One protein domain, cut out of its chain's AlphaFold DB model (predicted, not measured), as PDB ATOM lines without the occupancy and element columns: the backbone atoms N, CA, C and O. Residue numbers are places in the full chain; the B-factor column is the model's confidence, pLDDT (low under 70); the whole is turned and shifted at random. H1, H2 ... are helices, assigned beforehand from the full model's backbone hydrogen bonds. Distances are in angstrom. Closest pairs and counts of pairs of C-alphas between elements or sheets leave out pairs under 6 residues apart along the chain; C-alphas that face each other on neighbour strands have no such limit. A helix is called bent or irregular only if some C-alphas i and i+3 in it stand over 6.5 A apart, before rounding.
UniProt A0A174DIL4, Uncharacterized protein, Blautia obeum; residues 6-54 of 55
ATOM      1  N   PHE A   6      15.789  35.999  34.084       78.38
ATOM      2  CA  PHE A   6      14.763  35.409  34.942       78.38
ATOM      3  C   PHE A   6      14.149  34.134  34.354       78.38
ATOM      4  O   PHE A   6      13.961  33.174  35.099       78.38
ATOM      5  N   ASP A   7      13.911  34.074  33.042       79.44
ATOM      6  CA  ASP A   7      13.397  32.865  32.383       79.44
ATOM      7  C   ASP A   7      14.407  31.716  32.454       79.44
ATOM      8  O   ASP A   7      14.027  30.566  32.670       79.44
ATOM      9  N   ASP A   8      15.702  32.013  32.312       81.62
ATOM     10  CA  ASP A   8      16.767  31.009  32.416       81.62
ATOM     11  C   ASP A   8      16.933  30.491  33.847       81.62
ATOM     12  O   ASP A   8      17.092  29.283  34.053       81.62
ATOM     13  N   VAL A   9      16.839  31.376  34.843       84.31
ATOM     14  CA  VAL A   9      16.854  30.987  36.260       84.31
ATOM     15  C   VAL A   9      15.636  30.126  36.583       84.31
ATOM     16  O   VAL A   9      15.791  29.041  37.143       84.31
ATOM     17  N   PHE A  10      14.439  30.555  36.180       82.69
ATOM     18  CA  PHE A  10      13.210  29.814  36.444       82.69
ATOM     19  C   PHE A  10      13.217  28.447  35.751       82.69
ATOM     20  O   PHE A  10      12.966  27.426  36.387       82.69
ATOM     21  N   ARG A  11      13.616  28.388  34.476       83.12
ATOM     22  CA  ARG A  11      13.796  27.129  33.740       83.12
ATOM     23  C   ARG A  11      14.802  26.208  34.425       83.12
ATOM     24  O   ARG A  11      14.529  25.021  34.579       83.12
ATOM     25  N   THR A  12      15.922  26.747  34.904       85.94
ATOM     26  CA  THR A  12      16.922  25.966  35.648       85.94
ATOM     27  C   THR A  12      16.338  25.389  36.938       85.94
ATOM     28  O   THR A  12      16.576  24.219  37.244       85.94
ATOM     29  N   MET A  13      15.545  26.170  37.678       87.44
ATOM     30  CA  MET A  13      14.851  25.682  38.872       87.44
ATOM     31  C   MET A  13      13.889  24.544  38.521       87.44
ATOM     32  O   MET A  13      13.939  23.499  39.152       87.44
ATOM     33  N   ILE A  14      13.081  24.684  37.472       84.62
ATOM     34  CA  ILE A  14      12.124  23.646  37.070       84.62
ATOM     35  C   ILE A  14      12.821  22.366  36.567       84.62
ATOM     36  O   ILE A  14      12.369  21.264  36.872       84.62
ATOM     37  N   GLU A  15      13.917  22.478  35.811       81.19
ATOM     38  CA  GLU A  15      14.571  21.325  35.165       81.19
ATOM     39  C   GLU A  15      15.604  20.611  36.035       81.19
ATOM     40  O   GLU A  15      15.755  19.392  35.945       81.19
ATOM     41  N   LYS A  16      16.381  21.361  36.820       84.44
ATOM     42  CA  LYS A  16      17.538  20.831  37.558       84.44
ATOM     43  C   LYS A  16      17.308  20.796  39.060       84.44
ATOM     44  O   LYS A  16      17.965  20.016  39.745       84.44
ATOM     45  N   MET A  17      16.419  21.643  39.577       87.06
ATOM     46  CA  MET A  17      16.212  21.825  41.015       87.06
ATOM     47  C   MET A  17      14.722  21.979  41.376       87.06
ATOM     48  O   MET A  17      14.357  22.952  42.041       87.06
ATOM     49  N   PRO A  18      13.842  21.042  40.961       80.38
ATOM     50  CA  PRO A  18      12.393  21.181  41.146       80.38
ATOM     51  C   PRO A  18      11.998  21.340  42.621       80.38
ATOM     52  O   PRO A  18      11.045  22.054  42.924       80.38
ATOM     53  N   TYR A  19      12.796  20.788  43.540       84.69
ATOM     54  CA  TYR A  19      12.641  20.947  44.989       84.69
ATOM     55  C   TYR A  19      12.661  22.411  45.472       84.69
ATOM     56  O   TYR A  19      12.165  22.689  46.556       84.69
ATOM     57  N   LEU A  20      13.209  23.358  44.696       88.06
ATOM     58  CA  LEU A  20      13.132  24.796  44.998       88.06
ATOM     59  C   LEU A  20      11.877  25.455  44.417       88.06
ATOM     60  O   LEU A  20      11.384  26.437  44.966       88.06
ATOM     61  N   ALA A  21      11.368  24.940  43.299       87.12
ATOM     62  CA  ALA A  21      10.220  25.515  42.609       87.12
ATOM     63  C   ALA A  21       8.898  25.146  43.291       87.12
ATOM     64  O   ALA A  21       8.015  25.991  43.404       87.12
ATOM     65  N   ILE A  22       8.760  23.909  43.773       87.81
ATOM     66  CA  ILE A  22       7.496  23.430  44.353       87.81
ATOM     67  C   ILE A  22       7.109  24.164  45.643       87.81
ATOM     68  O   ILE A  22       5.967  24.621  45.718       87.81
ATOM     69  N   PRO A  23       8.012  24.367  46.626       89.88
ATOM     70  CA  PRO A  23       7.688  25.158  47.810       89.88
ATOM     71  C   PRO A  23       7.283  26.591  47.459       89.88
ATOM     72  O   PRO A  23       6.323  27.104  48.021       89.88
ATOM     73  N   LEU A  24       7.959  27.209  46.483       88.19
ATOM     74  CA  LEU A  24       7.633  28.555  46.015       88.19
ATOM     75  C   LEU A  24       6.242  28.615  45.365       88.19
ATOM     76  O   LEU A  24       5.470  29.524  45.652       88.19
ATOM     77  N   ILE A  25       5.906  27.649  44.506       89.06
ATOM     78  CA  ILE A  25       4.582  27.556  43.872       89.06
ATOM     79  C   ILE A  25       3.497  27.373  44.938       89.06
ATOM     80  O   ILE A  25       2.488  28.073  44.906       89.06
ATOM     81  N   ASN A  26       3.720  26.472  45.897       92.00
ATOM     82  CA  ASN A  26       2.776  26.222  46.984       92.00
ATOM     83  C   ASN A  26       2.540  27.465  47.849       92.00
ATOM     84  O   ASN A  26       1.392  27.758  48.176       92.00
ATOM     85  N   ASP A  27       3.596  28.218  48.161       92.81
ATOM     86  CA  ASP A  27       3.501  29.453  48.943       92.81
ATOM     87  C   ASP A  27       2.748  30.560  48.185       92.81
ATOM     88  O   ASP A  27       1.789  31.133  48.701       92.81
ATOM     89  N   VAL A  28       3.116  30.807  46.922       92.31
ATOM     90  CA  VAL A  28       2.565  31.902  46.102       92.31
ATOM     91  C   VAL A  28       1.122  31.647  45.668       92.31
ATOM     92  O   VAL A  28       0.309  32.569  45.665       92.31
ATOM     93  N   PHE A  29       0.794  30.415  45.274       92.12
ATOM     94  CA  PHE A  29      -0.520  30.073  44.722       92.12
ATOM     95  C   PHE A  29      -1.443  29.386  45.731       92.12
ATOM     96  O   PHE A  29      -2.553  28.997  45.370       92.12
ATOM     97  N   HIS A  30      -1.003  29.240  46.986       93.38
ATOM     98  CA  HIS A  30      -1.738  28.544  48.044       93.38
ATOM     99  C   HIS A  30      -2.158  27.122  47.633       93.38
ATOM    100  O   HIS A  30      -3.284  26.681  47.880       93.38
ATOM    101  N   THR A  31      -1.240  26.408  46.979       93.56
ATOM    102  CA  THR A  31      -1.405  25.006  46.572       93.56
ATOM    103  C   THR A  31      -0.660  24.056  47.512       93.56
ATOM    104  O   THR A  31       0.127  24.481  48.354       93.56
ATOM    105  N   SER A  32      -0.886  22.749  47.341       93.12
ATOM    106  CA  SER A  32      -0.267  21.693  48.159       93.12
ATOM    107  C   SER A  32       0.302  20.568  47.291       93.12
ATOM    108  O   SER A  32      -0.005  19.392  47.497       93.12
ATOM    109  N   TYR A  33       1.082  20.918  46.267       90.38
ATOM    110  CA  TYR A  33       1.737  19.927  45.416       90.38
ATOM    111  C   TYR A  33       2.804  19.142  46.201       90.38
ATOM    112  O   TYR A  33       3.554  19.760  46.963       90.38
ATOM    113  N   PRO A  34       2.909  17.814  46.004       88.94
ATOM    114  CA  PRO A  34       3.995  17.001  46.555       88.94
ATOM    115  C   PRO A  34       5.364  17.430  46.013       88.94
ATOM    116  O   PRO A  34       5.463  17.794  44.846       88.94
ATOM    117  N   GLU A  35       6.428  17.344  46.813       82.88
ATOM    118  CA  GLU A  35       7.786  17.750  46.395       82.88
ATOM    119  C   GLU A  35       8.348  16.938  45.213       82.88
ATOM    120  O   GLU A  35       9.208  17.422  44.479       82.88
ATOM    121  N   ASP A  36       7.861  15.713  45.012       82.31
ATOM    122  CA  ASP A  36       8.288  14.780  43.970       82.31
ATOM    123  C   ASP A  36       7.419  14.833  42.705       82.31
ATOM    124  O   ASP A  36       7.643  14.058  41.767       82.31
ATOM    125  N   VAL A  37       6.433  15.738  42.637       85.44
ATOM    126  CA  VAL A  37       5.580  15.818  41.450       85.44
ATOM    127  C   VAL A  37       6.408  16.218  40.230       85.44
ATOM    128  O   VAL A  37       7.185  17.176  40.221       85.44
ATOM    129  N   LYS A  38       6.227  15.459  39.151       81.62
ATOM    130  CA  LYS A  38       6.900  15.722  37.887       81.62
ATOM    131  C   LYS A  38       6.330  16.990  37.255       81.62
ATOM    132  O   LYS A  38       5.196  16.996  36.777       81.62
ATOM    133  N   ILE A  39       7.138  18.043  37.191       79.00
ATOM    134  CA  ILE A  39       6.755  19.280  36.514       79.00
ATOM    135  C   ILE A  39       6.835  19.060  35.002       79.00
ATOM    136  O   ILE A  39       7.892  18.743  34.457       79.00
ATOM    137  N   THR A  40       5.704  19.219  34.316       77.19
ATOM    138  CA  THR A  40       5.653  19.188  32.852       77.19
ATOM    139  C   THR A  40       5.637  20.621  32.346       77.19
ATOM    140  O   THR A  40       4.665  21.340  32.561       77.19
ATOM    141  N   GLN A  41       6.711  21.042  31.678       68.94
ATOM    142  CA  GLN A  41       6.727  22.329  30.987       68.94
ATOM    143  C   GLN A  41       5.857  22.225  29.733       68.94
ATOM    144  O   GLN A  41       6.271  21.667  28.715       68.94
ATOM    145  N   LEU A  42       4.641  22.751  29.810       67.81
ATOM    146  CA  LEU A  42       3.850  23.048  28.626       67.81
ATOM    147  C   LEU A  42       4.377  24.382  28.095       67.81
ATOM    148  O   LEU A  42       4.356  25.378  28.815       67.81
ATOM    149  N   ARG A  43       4.935  24.394  26.876       61.84
ATOM    150  CA  ARG A  43       5.333  25.649  26.218       61.84
ATOM    151  C   ARG A  43       4.115  26.572  26.239       61.84
ATOM    152  O   ARG A  43       3.038  26.129  25.843       61.84
ATOM    153  N   ASN A  44       4.283  27.789  26.760       55.56
ATOM    154  CA  ASN A  44       3.193  28.755  26.886       55.56
ATOM    155  C   ASN A  44       2.414  28.825  25.567       55.56
ATOM    156  O   ASN A  44       3.017  28.886  24.499       55.56
ATOM    157  N   GLU A  45       1.088  28.874  25.641       56.81
ATOM    158  CA  GLU A  45       0.189  29.020  24.485       56.81
ATOM    159  C   GLU A  45       0.500  30.253  23.605       56.81
ATOM    160  O   GLU A  45       0.158  30.287  22.425       56.81
ATOM    161  N   HIS A  46       1.242  31.223  24.148       50.09
ATOM    162  CA  HIS A  46       1.739  32.416  23.455       50.09
ATOM    163  C   HIS A  46       3.135  32.267  22.822       50.09
ATOM    164  O   HIS A  46       3.636  33.209  22.209       50.09
ATOM    165  N   GLN A  47       3.779  31.107  22.953       45.25
ATOM    166  CA  GLN A  47       5.080  30.804  22.364       45.25
ATOM    167  C   GLN A  47       4.914  29.658  21.355       45.25
ATOM    168  O   GLN A  47       5.120  28.485  21.668       45.25
ATOM    169  N   GLN A  48       4.530  29.999  20.120       51.22
ATOM    170  CA  GLN A  48       4.648  29.053  19.004       51.22
ATOM    171  C   GLN A  48       6.130  28.744  18.733       51.22
ATOM    172  O   GLN A  48       7.006  29.521  19.120       51.22
ATOM    173  N   GLU A  49       6.404  27.603  18.088       54.22
ATOM    174  CA  GLU A  49       7.733  26.981  17.928       54.22
ATOM    175  C   GLU A  49       8.851  27.917  17.418       54.22
ATOM    176  O   GLU A  49      10.018  27.665  17.711       54.22
ATOM    177  N   ASP A  50       8.498  29.030  16.769       56.44
ATOM    178  CA  ASP A  50       9.416  30.046  16.235       56.44
ATOM    179  C   ASP A  50       9.626  31.290  17.127       56.44
ATOM    180  O   ASP A  50      10.313  32.241  16.750       56.44
ATOM    181  N   GLY A  51       9.066  31.326  18.339       52.50
ATOM    182  CA  GLY A  51       9.292  32.424  19.285       52.50
ATOM    183  C   GLY A  51       8.674  33.768  18.875       52.50
ATOM    184  O   GLY A  51       9.149  34.813  19.329       52.50
ATOM    185  N   VAL A  52       7.635  33.744  18.034       41.97
ATOM    186  CA  VAL A  52       6.838  34.919  17.655       41.97
ATOM    187  C   VAL A  52       5.684  35.087  18.648       41.97
ATOM    188  O   VAL A  52       4.854  34.193  18.792       41.97
ATOM    189  N   TYR A  53       5.639  36.236  19.325       49.09
ATOM    190  CA  TYR A  53       4.492  36.664  20.131       49.09
ATOM    191  C   TYR A  53       3.379  37.151  19.190       49.09
ATOM    192  O   TYR A  53       3.640  37.996  18.332       49.09
ATOM    193  N   LEU A  54       2.156  36.632  19.333       48.44
ATOM    194  CA  LEU A  54       0.980  37.201  18.663       48.44
ATOM    195  C   LEU A  54       0.500  38.458  19.425       48.44
ATOM    196  O   LEU A  54       0.622  38.472  20.654       48.44
TER     197      LEU A  54
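What this domain is: This is residues 6 to 54 of the 55 residues of an uncharacterized protein of Blautia obeum (UniProt A0A174DIL4). Two short helices, H2 and H1, meet at a corner; after H2 the backbone folds back along it and then runs out as a long tail, of which residues 47 to 52 stand free. The tail makes much of the elongated outline, 33 by 21 by 19 A. The printed part has 49 residues, 23 of them in the two helices, H1 then H2, under half; with no named strand the class is all helix. It is loose, with a radius of gyration of the C-alphas of 12.6 A.

Where its parts are: Find C-alpha 18 at (12.393, 21.181, 41.146); from there H2, residues 18 to 29, runs 16.1 A to C-alpha 29 at (-0.520, 30.073, 44.722). H2 is neither bent nor irregular, but only just: C-alphas 20 and 23 are 6.1 A apart. Look before it for H1, residues 6 to 16, 15.1 A long, beginning at C-alpha 6, (14.763, 35.409, 34.942).

How they stand to each other: H2 and H1 only just touch, and only at the corner by their tight link, with 3 pairs of C-alphas within 8 A; H2 does this with residues 20 to 21 alone. Their closest C-alphas, of Ala 21 and Met 13, are 6.0 A apart. They run opposite ways at a steep tilt of 58 degrees. Every O i to N i+4 pair is within hydrogen-bond range in H1, and 6 of 8 are in H2.

The domain as a whole: The two C-alphas farthest apart, of Asp 36 and Leu 54, are 34.6 A apart. The printed part has no cut. Residues 30 to 54 hold no named element; look there for low confidence, with pLDDT under 70 at residues 41 to 54.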